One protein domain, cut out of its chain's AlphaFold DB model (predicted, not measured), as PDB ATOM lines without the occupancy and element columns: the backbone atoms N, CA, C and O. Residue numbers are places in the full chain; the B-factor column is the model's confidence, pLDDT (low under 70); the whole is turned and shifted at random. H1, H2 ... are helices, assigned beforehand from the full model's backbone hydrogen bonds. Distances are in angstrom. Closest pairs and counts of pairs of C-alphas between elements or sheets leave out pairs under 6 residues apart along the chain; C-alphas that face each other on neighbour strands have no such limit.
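AT A GLANCE: This is residues 49 to 95 and 110 to 169 of the 190 residues of an uncharacterized protein of Clostridiales bacterium (UniProt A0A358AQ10). A long helical hairpin, H1 and H2, and the long helix H6 are loosely assembled with H2 between, while short H3, H4 and H5 cluster near H6's beginning. Residues 49 to 58 and 156 to 169 stick out. The printed part has 107 residues, six named helices, H1 to H6 in order, and no named strand; it is all helix and loose, radius of gyration of the C-alphas 17.1 A, spanning 58 by 36 by 23 A.

HOW THE PARTS SIT: H1, residues 49 to 72, and H2, residues 77 to 95, touch as a hairpin, the closest C-alphas, Val 67 and Ala 80, 4.9 A apart. H5, residues 127 to 134, and H6, residues 139 to 169, form another, closest C-alphas Ala 129 and Ala 142, 4.6 A. Every helix has its O i to N i+4 pairs within hydrogen-bond range.

IN THESE COORDINATES: H1 is 34.6 A long from first to last C-alpha and begins at C-alpha 49 at (-50.034, -63.179, -25.923); H6 is 45.2 A long from first to last C-alpha and ends at C-alpha 169 at (-48.541, -39.478, -79.570). H3 is residues 110 to 116, H4 118 to 122.

THE WHOLE: Residues 96 to 109 are not printed, a 20.6 A gap between C-alphas. Confidence is under 70 at 49 to 55, 93 to 95 and 167 to 169.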
ATOM      1  N   TYR A  49     -50.270 -62.724 -24.545       44.19
ATOM      2  CA  TYR A  49     -50.034 -63.179 -25.923       44.19
ATOM      3  C   TYR A  49     -51.192 -62.831 -26.872       44.19
ATOM      4  O   TYR A  49     -50.943 -62.545 -28.042       44.19
ATOM      5  N   GLY A  50     -52.438 -62.811 -26.377       45.66
ATOM      6  CA  GLY A  50     -53.608 -62.371 -27.150       45.66
ATOM      7  C   GLY A  50     -53.539 -60.881 -27.479       45.66
ATOM      8  O   GLY A  50     -53.537 -60.506 -28.645       45.66
ATOM      9  N   VAL A  51     -53.301 -60.045 -26.462       50.78
ATOM     10  CA  VAL A  51     -53.217 -58.581 -26.616       50.78
ATOM     11  C   VAL A  51     -52.074 -58.157 -27.554       50.78
ATOM     12  O   VAL A  51     -52.227 -57.228 -28.343       50.78
ATOM     13  N   ARG A  52     -50.925 -58.854 -27.530       52.84
ATOM     14  CA  ARG A  52     -49.800 -58.579 -28.450       52.84
ATOM     15  C   ARG A  52     -50.077 -59.001 -29.894       52.84
ATOM     16  O   ARG A  52     -49.620 -58.322 -30.813       52.84
ATOM     17  N   ARG A  53     -50.806 -60.103 -30.103       55.34
ATOM     18  CA  ARG A  53     -51.205 -60.564 -31.440       55.34
ATOM     19  C   ARG A  53     -52.225 -59.615 -32.063       55.34
ATOM     20  O   ARG A  53     -52.053 -59.231 -33.217       55.34
ATOM     21  N   ASP A  54     -53.198 -59.174 -31.274       62.25
ATOM     22  CA  ASP A  54     -54.236 -58.241 -31.715       62.25
ATOM     23  C   ASP A  54     -53.626 -56.888 -32.112       62.25
ATOM     24  O   ASP A  54     -53.948 -56.346 -33.167       62.25
ATOM     25  N   MET A  55     -52.641 -56.397 -31.350       65.00
ATOM     26  CA  MET A  55     -51.916 -55.159 -31.668       65.00
ATOM     27  C   MET A  55     -51.075 -55.274 -32.954       65.00
ATOM     28  O   MET A  55     -51.006 -54.333 -33.744       65.00
ATOM     29  N   ALA A  56     -50.425 -56.419 -33.189       70.69
ATOM     30  CA  ALA A  56     -49.635 -56.648 -34.400       70.69
ATOM     31  C   ALA A  56     -50.520 -56.762 -35.654       70.69
ATOM     32  O   ALA A  56     -50.186 -56.198 -36.698       70.69
ATOM     33  N   GLU A  57     -51.663 -57.446 -35.549       76.69
ATOM     34  CA  GLU A  57     -52.660 -57.509 -36.621       76.69
ATOM     35  C   GLU A  57     -53.299 -56.135 -36.873       76.69
ATOM     36  O   GLU A  57     -53.512 -55.764 -38.027       76.69
ATOM     37  N   GLU A  58     -53.513 -55.329 -35.830       76.62
ATOM     38  CA  GLU A  58     -54.019 -53.961 -35.960       76.62
ATOM     39  C   GLU A  58     -53.016 -53.031 -36.661       76.62
ATOM     40  O   GLU A  58     -53.400 -52.279 -37.557       76.62
ATOM     41  N   VAL A  59     -51.724 -53.099 -36.316       77.50
ATOM     42  CA  VAL A  59     -50.665 -52.346 -37.015       77.50
ATOM     43  C   VAL A  59     -50.568 -52.782 -38.473       77.50
ATOM     44  O   VAL A  59     -50.462 -51.932 -39.359       77.50
ATOM     45  N   ARG A  60     -50.655 -54.089 -38.750       82.56
ATOM     46  CA  ARG A  60     -50.670 -54.603 -40.124       82.56
ATOM     47  C   ARG A  60     -51.874 -54.065 -40.898       82.56
ATOM     48  O   ARG A  60     -51.694 -53.521 -41.981       82.56
ATOM     49  N   ARG A  61     -53.069 -54.115 -40.308       85.00
ATOM     50  CA  ARG A  61     -54.298 -53.594 -40.916       85.00
ATOM     51  C   ARG A  61     -54.231 -52.084 -41.155       85.00
ATOM     52  O   ARG A  61     -54.665 -51.610 -42.198       85.00
ATOM     53  N   LYS A  62     -53.666 -51.317 -40.217       85.00
ATOM     54  CA  LYS A  62     -53.434 -49.870 -40.377       85.00
ATOM     55  C   LYS A  62     -52.442 -49.579 -41.499       85.00
ATOM     56  O   LYS A  62     -52.672 -48.656 -42.278       85.00
ATOM     57  N   LYS A  63     -51.372 -50.373 -41.612       87.12
ATOM     58  CA  LYS A  63     -50.414 -50.287 -42.718       87.12
ATOM     59  C   LYS A  63     -51.098 -50.571 -44.055       87.12
ATOM     60  O   LYS A  63     -50.967 -49.767 -44.965       87.12
ATOM     61  N   GLU A  64     -51.851 -51.663 -44.159       88.38
ATOM     62  CA  GLU A  64     -52.579 -52.058 -45.376       88.38
ATOM     63  C   GLU A  64     -53.615 -51.002 -45.784       88.38
ATOM     64  O   GLU A  64     -53.598 -50.537 -46.918       88.38
ATOM     65  N   ALA A  65     -54.423 -50.506 -44.843       89.19
ATOM     66  CA  ALA A  65     -55.375 -49.426 -45.110       89.19
ATOM     67  C   ALA A  65     -54.678 -48.134 -45.572       89.19
ATOM     68  O   ALA A  65     -55.202 -47.381 -46.396       89.19
ATOM     69  N   ARG A  66     -53.475 -47.857 -45.049       89.44
ATOM     70  CA  ARG A  66     -52.676 -46.715 -45.496       89.44
ATOM     71  C   ARG A  66     -52.136 -46.921 -46.908       89.44
ATOM     72  O   ARG A  66     -52.179 -45.976 -47.690       89.44
ATOM     73  N   VAL A  67     -51.683 -48.128 -47.236       89.56
ATOM     74  CA  VAL A  67     -51.262 -48.499 -48.593       89.56
ATOM     75  C   VAL A  67     -52.420 -48.332 -49.568       89.56
ATOM     76  O   VAL A  67     -52.256 -47.626 -50.553       89.56
ATOM     77  N   GLU A  68     -53.604 -48.871 -49.271       89.44
ATOM     78  CA  GLU A  68     -54.790 -48.728 -50.128       89.44
ATOM     79  C   GLU A  68     -55.168 -47.261 -50.360       89.44
ATOM     80  O   GLU A  68     -55.449 -46.847 -51.485       89.44
ATOM     81  N   ASN A  69     -55.117 -46.440 -49.308       90.25
ATOM     82  CA  ASN A  69     -55.348 -45.005 -49.432       90.25
ATOM     83  C   ASN A  69     -54.310 -44.347 -50.359       90.25
ATOM     84  O   ASN A  69     -54.671 -43.558 -51.232       90.25
ATOM     85  N   LEU A  70     -53.030 -44.687 -50.217       87.75
ATOM     86  CA  LEU A  70     -51.969 -44.159 -51.074       87.75
ATOM     87  C   LEU A  70     -52.131 -44.639 -52.531       87.75
ATOM     88  O   LEU A  70     -52.060 -43.832 -53.455       87.75
ATOM     89  N   LEU A  71     -52.464 -45.908 -52.747       88.75
ATOM     90  CA  LEU A  71     -52.784 -46.438 -54.072       88.75
ATOM     91  C   LEU A  71     -53.949 -45.669 -54.716       88.75
ATOM     92  O   LEU A  71     -53.864 -45.269 -55.876       88.75
ATOM     93  N   SER A  72     -55.003 -45.359 -53.950       86.88
ATOM     94  CA  SER A  72     -56.143 -44.565 -54.440       86.88
ATOM     95  C   SER A  72     -55.773 -43.125 -54.825       86.88
ATOM     96  O   SER A  72     -56.420 -42.520 -55.677       86.88
ATOM     97  N   GLN A  73     -54.702 -42.586 -54.235       83.81
ATOM     98  CA  GLN A  73     -54.147 -41.271 -54.570       83.81
ATOM     99  C   GLN A  73     -53.243 -41.317 -55.814       83.81
ATOM    100  O   GLN A  73     -52.690 -40.291 -56.214       83.81
ATOM    101  N   GLY A  74     -53.104 -42.489 -56.441       81.62
ATOM    102  CA  GLY A  74     -52.267 -42.711 -57.615       81.62
ATOM    103  C   GLY A  74     -50.793 -42.921 -57.276       81.62
ATOM    104  O   GLY A  74     -49.941 -42.703 -58.141       81.62
ATOM    105  N   PHE A  75     -50.477 -43.295 -56.031       79.19
ATOM    106  CA  PHE A  75     -49.136 -43.755 -55.688       79.19
ATOM    107  C   PHE A  75     -48.914 -45.179 -56.199       79.19
ATOM    108  O   PHE A  75     -49.835 -45.992 -56.215       79.19
ATOM    109  N   ASP A  76     -47.683 -45.460 -56.619       85.19
ATOM    110  CA  ASP A  76     -47.256 -46.809 -56.987       85.19
ATOM    111  C   ASP A  76     -47.265 -47.739 -55.762       85.19
ATOM    112  O   ASP A  76     -47.093 -47.275 -54.632       85.19
ATOM    113  N   GLU A  77     -47.467 -49.038 -55.974       83.94
ATOM    114  CA  GLU A  77     -47.575 -50.035 -54.905       83.94
ATOM    115  C   GLU A  77     -46.321 -50.089 -54.030       83.94
ATOM    116  O   GLU A  77     -46.422 -49.993 -52.802       83.94
ATOM    117  N   GLU A  78     -45.129 -50.128 -54.630       82.50
ATOM    118  CA  GLU A  78     -43.877 -50.163 -53.867       82.50
ATOM    119  C   GLU A  78     -43.704 -48.882 -53.038       82.50
ATOM    120  O   GLU A  78     -43.287 -48.919 -51.874       82.50
ATOM    121  N   PHE A  79     -44.103 -47.740 -53.601       82.75
ATOM    122  CA  PHE A  79     -44.013 -46.452 -52.922       82.75
ATOM    123  C   PHE A  79     -45.031 -46.305 -51.787       82.75
ATOM    124  O   PHE A  79     -44.703 -45.804 -50.707       82.75
ATOM    125  N   ALA A  80     -46.255 -46.781 -52.003       86.31
ATOM    126  CA  ALA A  80     -47.298 -46.814 -50.992       86.31
ATOM    127  C   ALA A  80     -46.865 -47.672 -49.795       86.31
ATOM    128  O   ALA A  80     -46.989 -47.246 -48.642       86.31
ATOM    129  N   HIS A  81     -46.278 -48.844 -50.056       85.88
ATOM    130  CA  HIS A  81     -45.719 -49.711 -49.020       85.88
ATOM    131  C   HIS A  81     -44.555 -49.069 -48.266       85.88
ATOM    132  O   HIS A  81     -44.486 -49.212 -47.039       85.88
ATOM    133  N   TYR A  82     -43.674 -48.353 -48.964       82.25
ATOM    134  CA  TYR A  82     -42.540 -47.659 -48.357       82.25
ATOM    135  C   TYR A  82     -42.988 -46.543 -47.403       82.25
ATOM    136  O   TYR A  82     -42.595 -46.538 -46.234       82.25
ATOM    137  N   ILE A  83     -43.882 -45.649 -47.848       80.38
ATOM    138  CA  ILE A  83     -44.430 -44.585 -46.992       80.38
ATOM    139  C   ILE A  83     -45.164 -45.189 -45.793       80.38
ATOM    140  O   ILE A  83     -44.927 -44.782 -44.657       80.38
ATOM    141  N   ALA A  84     -46.032 -46.178 -46.025       84.50
ATOM    142  CA  ALA A  84     -46.801 -46.797 -44.953       84.50
ATOM    143  C   ALA A  84     -45.899 -47.497 -43.923       84.50
ATOM    144  O   ALA A  84     -46.199 -47.474 -42.734       84.50
ATOM    145  N   ALA A  85     -44.784 -48.104 -44.344       82.44
ATOM    146  CA  ALA A  85     -43.813 -48.689 -43.421       82.44
ATOM    147  C   ALA A  85     -43.173 -47.624 -42.517       82.44
ATOM    148  O   ALA A  85     -43.168 -47.797 -41.298       82.44
ATOM    149  N   ILE A  86     -42.720 -46.510 -43.098       80.62
ATOM    150  CA  ILE A  86     -42.100 -45.400 -42.359       80.62
ATOM    151  C   ILE A  86     -43.093 -44.754 -41.387       80.62
ATOM    152  O   ILE A  86     -42.767 -44.499 -40.229       80.62
ATOM    153  N   GLU A  87     -44.326 -44.496 -41.828       79.81
ATOM    154  CA  GLU A  87     -45.351 -43.877 -40.980       79.81
ATOM    155  C   GLU A  87     -45.709 -44.758 -39.771       79.81
ATOM    156  O   GLU A  87     -45.876 -44.241 -38.664       79.81
ATOM    157  N   MET A  88     -45.780 -46.081 -39.955       82.00
ATOM    158  CA  MET A  88     -46.048 -47.023 -38.860       82.00
ATOM    159  C   MET A  88     -44.867 -47.144 -37.893       82.00
ATOM    160  O   MET A  88     -45.076 -47.272 -36.685       82.00
ATOM    161  N   GLU A  89     -43.633 -47.068 -38.391       75.94
ATOM    162  CA  GLU A  89     -42.430 -47.048 -37.558       75.94
ATOM    163  C   GLU A  89     -42.370 -45.779 -36.694       75.94
ATOM    164  O   GLU A  89     -42.217 -45.870 -35.476       75.94
ATOM    165  N   ASN A  90     -42.639 -44.612 -37.282       71.69
ATOM    166  CA  ASN A  90     -42.709 -43.343 -36.554       71.69
ATOM    167  C   ASN A  90     -43.845 -43.315 -35.523       71.69
ATOM    168  O   ASN A  90     -43.695 -42.756 -34.435       71.69
ATOM    169  N   ALA A  91     -44.992 -43.923 -35.834       71.94
ATOM    170  CA  ALA A  91     -46.087 -44.064 -34.877       71.94
ATOM    171  C   ALA A  91     -45.694 -44.966 -33.698       71.94
ATOM    172  O   ALA A  91     -46.023 -44.655 -32.552       71.94
ATOM    173  N   ARG A  92     -44.953 -46.049 -33.962       70.81
ATOM    174  CA  ARG A  92     -44.434 -46.947 -32.926       70.81
ATOM    175  C   ARG A  92     -43.426 -46.243 -32.025       70.81
ATOM    176  O   ARG A  92     -43.505 -46.413 -30.815       70.81
ATOM    177  N   GLU A  93     -42.525 -45.437 -32.581       65.00
ATOM    178  CA  GLU A  93     -41.576 -44.651 -31.786       65.00
ATOM    179  C   GLU A  93     -42.279 -43.617 -30.913       65.00
ATOM    180  O   GLU A  93     -42.004 -43.541 -29.722       65.00
ATOM    181  N   LYS A  94     -43.251 -42.881 -31.463       63.19
ATOM    182  CA  LYS A  94     -44.034 -41.899 -30.696       63.19
ATOM    183  C   LYS A  94     -44.857 -42.549 -29.581       63.19
ATOM    184  O   LYS A  94     -44.983 -41.967 -28.509       63.19
ATOM    185  N   ALA A  95     -45.395 -43.748 -29.813       61.00
ATOM    186  CA  ALA A  95     -46.137 -44.510 -28.806       61.00
ATOM    187  C   ALA A  95     -45.228 -45.172 -27.755       61.00
ATOM    188  O   ALA A  95     -45.660 -45.397 -26.628       61.00
ATOM    189  N   TRP A 110     -27.897 -40.670 -34.457       83.25
ATOM    190  CA  TRP A 110     -26.994 -41.127 -35.507       83.25
ATOM    191  C   TRP A 110     -26.745 -42.639 -35.507       83.25
ATOM    192  O   TRP A 110     -26.863 -43.259 -36.557       83.25
ATOM    193  N   ASP A 111     -26.478 -43.261 -34.360       84.75
ATOM    194  CA  ASP A 111     -26.324 -44.721 -34.258       84.75
ATOM    195  C   ASP A 111     -27.620 -45.446 -34.652       84.75
ATOM    196  O   ASP A 111     -27.587 -46.437 -35.384       84.75
ATOM    197  N   SER A 112     -28.775 -44.921 -34.224       83.56
ATOM    198  CA  SER A 112     -30.078 -45.460 -34.637       83.56
ATOM    199  C   SER A 112     -30.322 -45.274 -36.135       83.56
ATOM    200  O   SER A 112     -30.897 -46.157 -36.770       83.56
ATOM    201  N   LEU A 113     -29.890 -44.150 -36.717       88.00
ATOM    202  CA  LEU A 113     -29.945 -43.936 -38.161       88.00
ATOM    203  C   LEU A 113     -29.092 -44.975 -38.893       88.00
ATOM    204  O   LEU A 113     -29.612 -45.666 -39.759       88.00
ATOM    205  N   TYR A 114     -27.821 -45.129 -38.529       88.75
ATOM    206  CA  TYR A 114     -26.898 -46.022 -39.233       88.75
ATOM    207  C   TYR A 114     -27.236 -47.503 -39.059       88.75
ATOM    208  O   TYR A 114     -26.988 -48.296 -39.964       88.75
ATOM    209  N   SER A 115     -27.854 -47.885 -37.939       86.00
ATOM    210  CA  SER A 115     -28.354 -49.250 -37.758       86.00
ATOM    211  C   SER A 115     -29.537 -49.579 -38.671       86.00
ATOM    212  O   SER A 115     -29.728 -50.751 -38.997       86.00
ATOM    213  N   ARG A 116     -30.366 -48.591 -39.026       83.38
ATOM    214  CA  ARG A 116     -31.590 -48.794 -39.823       83.38
ATOM    215  C   ARG A 116     -31.393 -48.502 -41.302       83.38
ATOM    216  O   ARG A 116     -32.009 -49.155 -42.135       83.38
ATOM    217  N   TYR A 117     -30.517 -47.551 -41.593       87.69
ATOM    218  CA  TYR A 117     -30.165 -47.085 -42.925       87.69
ATOM    219  C   TYR A 117     -28.640 -47.131 -43.073       87.69
ATOM    220  O   TYR A 117     -27.971 -46.095 -42.969       87.69
ATOM    221  N   PRO A 118     -28.057 -48.328 -43.271       86.06
ATOM    222  CA  PRO A 118     -26.614 -48.483 -43.449       86.06
ATOM    223  C   PRO A 118     -26.078 -47.624 -44.599       86.06
ATOM    224  O   PRO A 118     -24.976 -47.083 -44.526       86.06
ATOM    225  N   GLU A 119     -26.887 -47.411 -45.635       86.25
ATOM    226  CA  GLU A 119     -26.539 -46.576 -46.775       86.25
ATOM    227  C   GLU A 119     -26.293 -45.107 -46.388       86.25
ATOM    228  O   GLU A 119     -25.498 -44.438 -47.046       86.25
ATOM    229  N   ALA A 120     -26.897 -44.613 -45.301       84.44
ATOM    230  CA  ALA A 120     -26.633 -43.272 -44.779       84.44
ATOM    231  C   ALA A 120     -25.249 -43.174 -44.111       84.44
ATOM    232  O   ALA A 120     -24.673 -42.085 -44.056       84.44
ATOM    233  N   ALA A 121     -24.697 -44.295 -43.628       84.94
ATOM    234  CA  ALA A 121     -23.324 -44.372 -43.131       84.94
ATOM    235  C   ALA A 121     -22.317 -44.462 -44.288       84.94
ATOM    236  O   ALA A 121     -21.274 -43.814 -44.256       84.94
ATOM    237  N   GLU A 122     -22.644 -45.240 -45.323       84.81
ATOM    238  CA  GLU A 122     -21.764 -45.468 -46.476       84.81
ATOM    239  C   GLU A 122     -21.700 -44.273 -47.433       84.81
ATOM    240  O   GLU A 122     -20.626 -43.892 -47.897       84.81
ATOM    241  N   ARG A 123     -22.857 -43.687 -47.755       85.69
ATOM    242  CA  ARG A 123     -22.989 -42.595 -48.735       85.69
ATOM    243  C   ARG A 123     -23.055 -41.218 -48.087       85.69
ATOM    244  O   ARG A 123     -22.949 -40.210 -48.784       85.69
ATOM    245  N   GLY A 124     -23.198 -41.181 -46.767       84.19
ATOM    246  CA  GLY A 124     -23.434 -39.960 -46.019       84.19
ATOM    247  C   GLY A 124     -24.879 -39.473 -46.129       84.19
ATOM    248  O   GLY A 124     -25.667 -39.897 -46.975       84.19
ATOM    249  N   MET A 125     -25.225 -38.547 -45.240       84.31
ATOM    250  CA  MET A 125     -26.542 -37.925 -45.217       84.31
ATOM    251  C   MET A 125     -26.697 -36.867 -46.312       84.31
ATOM    252  O   MET A 125     -25.804 -36.028 -46.466       84.31
ATOM    253  N   PRO A 126     -27.859 -36.814 -46.985       90.44
ATOM    254  CA  PRO A 126     -28.227 -35.699 -47.846       90.44
ATOM    255  C   PRO A 126     -28.172 -34.356 -47.105       90.44
ATOM    256  O   PRO A 126     -28.450 -34.275 -45.903       90.44
ATOM    257  N   ALA A 127     -27.838 -33.281 -47.822       88.00
ATOM    258  CA  ALA A 127     -27.684 -31.949 -47.238       88.00
ATOM    259  C   ALA A 127     -28.998 -31.419 -46.640       88.00
ATOM    260  O   ALA A 127     -28.995 -30.759 -45.601       88.00
ATOM    261  N   GLU A 128     -30.120 -31.756 -47.269       87.69
ATOM    262  CA  GLU A 128     -31.477 -31.429 -46.847       87.69
ATOM    263  C   GLU A 128     -31.806 -32.101 -45.509       87.69
ATOM    264  O   GLU A 128     -32.282 -31.447 -44.581       87.69
ATOM    265  N   ALA A 129     -31.453 -33.382 -45.367       88.12
ATOM    266  CA  ALA A 129     -31.611 -34.112 -44.116       88.12
ATOM    267  C   ALA A 129     -30.707 -33.525 -43.014       88.12
ATOM    268  O   ALA A 129     -31.155 -33.287 -41.896       88.12
ATOM    269  N   LEU A 130     -29.447 -33.202 -43.324       87.38
ATOM    270  CA  LEU A 130     -28.546 -32.540 -42.370       87.38
ATOM    271  C   LEU A 130     -29.082 -31.181 -41.902       87.38
ATOM    272  O   LEU A 130     -28.919 -30.822 -40.735       87.38
ATOM    273  N   HIS A 131     -29.711 -30.420 -42.796       84.88
ATOM    274  CA  HIS A 131     -30.355 -29.160 -42.448       84.88
ATOM    275  C   HIS A 131     -31.528 -29.377 -41.486       84.88
ATOM    276  O   HIS A 131     -31.615 -28.686 -40.476       84.88
ATOM    277  N   GLU A 132     -32.390 -30.364 -41.736       85.19
ATOM    278  CA  GLU A 132     -33.483 -30.688 -40.813       85.19
ATOM    279  C   GLU A 132     -32.984 -31.094 -39.421       85.19
ATOM    280  O   GLU A 132     -33.548 -30.650 -38.420       85.19
ATOM    281  N   VAL A 133     -31.879 -31.841 -39.341       86.50
ATOM    282  CA  VAL A 133     -31.244 -32.159 -38.052       86.50
ATOM    283  C   VAL A 133     -30.766 -30.898 -37.334       86.50
ATOM    284  O   VAL A 133     -30.992 -30.746 -36.135       86.50
ATOM    285  N   ARG A 134     -30.156 -29.944 -38.051       84.00
ATOM    286  CA  ARG A 134     -29.760 -28.643 -37.473       84.00
ATOM    287  C   ARG A 134     -30.961 -27.829 -36.988       84.00
ATOM    288  O   ARG A 134     -30.822 -27.064 -36.039       84.00
ATOM    289  N   CYS A 135     -32.121 -28.013 -37.610       85.44
ATOM    290  CA  CYS A 135     -33.388 -27.407 -37.201       85.44
ATOM    291  C   CYS A 135     -34.095 -28.160 -36.058       85.44
ATOM    292  O   CYS A 135     -35.188 -27.757 -35.662       85.44
ATOM    293  N   GLY A 136     -33.492 -29.223 -35.514       76.00
ATOM    294  CA  GLY A 136     -33.996 -29.949 -34.348       76.00
ATOM    295  C   GLY A 136     -34.775 -31.230 -34.654       76.00
ATOM    296  O   GLY A 136     -35.330 -31.818 -33.729       76.00
ATOM    297  N   ALA A 137     -34.824 -31.686 -35.911       81.38
ATOM    298  CA  ALA A 137     -35.360 -33.010 -36.230       81.38
ATOM    299  C   ALA A 137     -34.393 -34.124 -35.785       81.38
ATOM    300  O   ALA A 137     -33.175 -33.924 -35.732       81.38
ATOM    301  N   SER A 138     -34.912 -35.323 -35.503       87.62
ATOM    302  CA  SER A 138     -34.039 -36.478 -35.266       87.62
ATOM    303  C   SER A 138     -33.329 -36.879 -36.575       87.62
ATOM    304  O   SER A 138     -33.919 -36.737 -37.649       87.62
ATOM    305  N   PRO A 139     -32.084 -37.393 -36.537       86.62
ATOM    306  CA  PRO A 139     -31.381 -37.841 -37.744       86.62
ATOM    307  C   PRO A 139     -32.164 -38.856 -38.580       86.62
ATOM    308  O   PRO A 139     -32.189 -38.750 -39.804       86.62
ATOM    309  N   VAL A 140     -32.854 -39.785 -37.915       88.81
ATOM    310  CA  VAL A 140     -33.739 -40.773 -38.544       88.81
ATOM    311  C   VAL A 140     -34.893 -40.087 -39.273       88.81
ATOM    312  O   VAL A 140     -35.100 -40.326 -40.461       88.81
ATOM    313  N   GLU A 141     -35.612 -39.196 -38.592       85.50
ATOM    314  CA  GLU A 141     -36.773 -38.511 -39.163       85.50
ATOM    315  C   GLU A 141     -36.373 -37.612 -40.340       85.50
ATOM    316  O   GLU A 141     -37.027 -37.612 -41.383       85.50
ATOM    317  N   ALA A 142     -35.264 -36.886 -40.203       88.25
ATOM    318  CA  ALA A 142     -34.725 -36.033 -41.251       88.25
ATOM    319  C   ALA A 142     -34.332 -36.831 -42.504       88.25
ATOM    320  O   ALA A 142     -34.652 -36.435 -43.628       88.25
ATOM    321  N   TYR A 143     -33.666 -37.976 -42.325       90.62
ATOM    322  CA  TYR A 143     -33.290 -38.848 -43.436       90.62
ATOM    323  C   TYR A 143     -34.521 -39.415 -44.147       90.62
ATOM    324  O   TYR A 143     -34.637 -39.320 -45.369       90.62
ATOM    325  N   GLN A 144     -35.492 -39.922 -43.386       89.62
ATOM    326  CA  GLN A 144     -36.744 -40.450 -43.925       89.62
ATOM    327  C   GLN A 144     -37.530 -39.396 -44.718       89.62
ATOM    328  O   GLN A 144     -38.015 -39.676 -45.814       89.62
ATOM    329  N   ARG A 145     -37.638 -38.163 -44.205       88.44
ATOM    330  CA  ARG A 145     -38.305 -37.055 -44.911       88.44
ATOM    331  C   ARG A 145     -37.609 -36.710 -46.222       88.44
ATOM    332  O   ARG A 145     -38.288 -36.491 -47.230       88.44
ATOM    333  N   CYS A 146     -36.279 -36.709 -46.227       90.00
ATOM    334  CA  CYS A 146     -35.501 -36.506 -47.442       90.00
ATOM    335  C   CYS A 146     -35.776 -37.609 -48.474       90.00
ATOM    336  O   CYS A 146     -36.087 -37.303 -49.624       90.00
ATOM    337  N   MET A 147     -35.757 -38.877 -48.057       89.31
ATOM    338  CA  MET A 147     -36.046 -40.023 -48.928       89.31
ATOM    339  C   MET A 147     -37.451 -39.950 -49.534       89.31
ATOM    340  O   MET A 147     -37.619 -40.084 -50.745       89.31
ATOM    341  N   ILE A 148     -38.464 -39.654 -48.717       88.19
ATOM    342  CA  ILE A 148     -39.846 -39.480 -49.188       88.19
ATOM    343  C   ILE A 148     -39.931 -38.344 -50.213       88.19
ATOM    344  O   ILE A 148     -40.643 -38.458 -51.212       88.19
ATOM    345  N   THR A 149     -39.229 -37.237 -49.973       88.75
ATOM    346  CA  THR A 149     -39.243 -36.073 -50.868       88.75
ATOM    347  C   THR A 149     -38.602 -36.392 -52.214       88.75
ATOM    348  O   THR A 149     -39.176 -36.065 -53.256       88.75
ATOM    349  N   GLU A 150     -37.462 -37.079 -52.208       87.94
ATOM    350  CA  GLU A 150     -36.775 -37.496 -53.431       87.94
ATOM    351  C   GLU A 150     -37.640 -38.464 -54.251       87.94
ATOM    352  O   GLU A 150     -37.839 -38.268 -55.451       87.94
ATOM    353  N   MET A 151     -38.275 -39.443 -53.601       85.06
ATOM    354  CA  MET A 151     -39.190 -40.364 -54.283       85.06
ATOM    355  C   MET A 151     -40.415 -39.646 -54.876       85.06
ATOM    356  O   MET A 151     -40.787 -39.903 -56.024       85.06
ATOM    357  N   LYS A 152     -41.013 -38.681 -54.158       86.44
ATOM    358  CA  LYS A 152     -42.114 -37.849 -54.691       86.44
ATOM    359  C   LYS A 152     -41.700 -37.090 -55.949       86.44
ATOM    360  O   LYS A 152     -42.488 -36.980 -56.892       86.44
ATOM    361  N   LYS A 153     -40.477 -36.560 -55.972       88.56
ATOM    362  CA  LYS A 153     -39.935 -35.838 -57.125       88.56
ATOM    363  C   LYS A 153     -39.782 -36.759 -58.336       88.56
ATOM    364  O   LYS A 153     -40.253 -36.411 -59.418       88.56
ATOM    365  N   GLN A 154     -39.211 -37.947 -58.146       87.31
ATOM    366  CA  GLN A 154     -39.055 -38.939 -59.216       87.31
ATOM    367  C   GLN A 154     -40.405 -39.352 -59.816       87.31
ATOM    368  O   GLN A 154     -40.553 -39.414 -61.037       87.31
ATOM    369  N   MET A 155     -41.427 -39.535 -58.976       81.81
ATOM    370  CA  MET A 155     -42.786 -39.812 -59.440       81.81
ATOM    371  C   MET A 155     -43.397 -38.659 -60.239       81.81
ATOM    372  O   MET A 155     -43.975 -38.883 -61.304       81.81
ATOM    373  N   ALA A 156     -43.263 -37.420 -59.762       85.38
ATOM    374  CA  ALA A 156     -43.764 -36.254 -60.484       85.38
ATOM    375  C   ALA A 156     -43.096 -36.116 -61.864       85.38
ATOM    376  O   ALA A 156     -43.751 -35.775 -62.853       85.38
ATOM    377  N   GLU A 157     -41.801 -36.429 -61.958       87.69
ATOM    378  CA  GLU A 157     -41.077 -36.472 -63.225       87.69
ATOM    379  C   GLU A 157     -41.559 -37.605 -64.139       87.69
ATOM    380  O   GLU A 157     -41.744 -37.371 -65.337       87.69
ATOM    381  N   ALA A 158     -41.810 -38.800 -63.600       84.25
ATOM    382  CA  ALA A 158     -42.353 -39.931 -64.354       84.25
ATOM    383  C   ALA A 158     -43.744 -39.613 -64.926       84.25
ATOM    384  O   ALA A 158     -43.954 -39.731 -66.134       84.25
ATOM    385  N   GLN A 159     -44.654 -39.086 -64.100       84.38
ATOM    386  CA  GLN A 159     -45.985 -38.657 -64.539       84.38
ATOM    387  C   GLN A 159     -45.913 -37.540 -65.587       84.38
ATOM    388  O   GLN A 159     -46.686 -37.517 -66.547       84.38
ATOM    389  N   ARG A 160     -44.971 -36.599 -65.440       83.88
ATOM    390  CA  ARG A 160     -44.761 -35.543 -66.437       83.88
ATOM    391  C   ARG A 160     -44.257 -36.116 -67.760       83.88
ATOM    392  O   ARG A 160     -44.743 -35.700 -68.811       83.88
ATOM    393  N   LYS A 161     -43.309 -37.056 -67.728       85.19
ATOM    394  CA  LYS A 161     -42.812 -37.747 -68.927       85.19
ATOM    395  C   LYS A 161     -43.933 -38.521 -69.619       85.19
ATOM    396  O   LYS A 161     -44.063 -38.408 -70.833       85.19
ATOM    397  N   GLU A 162     -44.778 -39.211 -68.862       84.00
ATOM    398  CA  GLU A 162     -45.942 -39.921 -69.397       84.00
ATOM    399  C   GLU A 162     -46.976 -38.967 -70.013       84.00
ATOM    400  O   GLU A 162     -47.473 -39.192 -71.115       84.00
ATOM    401  N   ARG A 163     -47.278 -37.843 -69.355       79.81
ATOM    402  CA  ARG A 163     -48.169 -36.826 -69.931       79.81
ATOM    403  C   ARG A 163     -47.600 -36.267 -71.234       79.81
ATOM    404  O   ARG A 163     -48.330 -36.124 -72.211       79.81
ATOM    405  N   ASN A 164     -46.302 -35.976 -71.258       79.56
ATOM    406  CA  ASN A 164     -45.626 -35.471 -72.447       79.56
ATOM    407  C   ASN A 164     -45.627 -36.502 -73.589       79.56
ATOM    408  O   ASN A 164     -45.854 -36.113 -74.733       79.56
ATOM    409  N   SER A 165     -45.430 -37.794 -73.301       74.25
ATOM    410  CA  SER A 165     -45.475 -38.851 -74.322       74.25
ATOM    411  C   SER A 165     -46.891 -39.067 -74.865       74.25
ATOM    412  O   SER A 165     -47.068 -39.209 -76.073       74.25
ATOM    413  N   ARG A 166     -47.924 -38.994 -74.014       72.62
ATOM    414  CA  ARG A 166     -49.330 -39.023 -74.456       72.62
ATOM    415  C   ARG A 166     -49.670 -37.838 -75.362       72.62
ATOM    416  O   ARG A 166     -50.325 -38.023 -76.383       72.62
ATOM    417  N   ILE A 167     -49.193 -36.633 -75.039       69.44
ATOM    418  CA  ILE A 167     -49.391 -35.441 -75.884       69.44
ATOM    419  C   ILE A 167     -48.642 -35.573 -77.217       69.44
ATOM    420  O   ILE A 167     -49.188 -35.195 -78.254       69.44
ATOM    421  N   SER A 168     -47.418 -36.115 -77.220       63.03
ATOM    422  CA  SER A 168     -46.659 -36.286 -78.464       63.03
ATOM    423  C   SER A 168     -47.241 -37.380 -79.364       63.03
ATOM    424  O   SER A 168     -47.178 -37.243 -80.581       63.03
ATOM    425  N   MET A 169     -47.849 -38.432 -78.800       58.19
ATOM    426  CA  MET A 169     -48.541 -39.478 -79.570       58.19
ATOM    427  C   MET A 169     -49.948 -39.053 -80.030       58.19
ATOM    428  O   MET A 169     -50.364 -39.409 -81.127       58.19
TER     429      MET A 169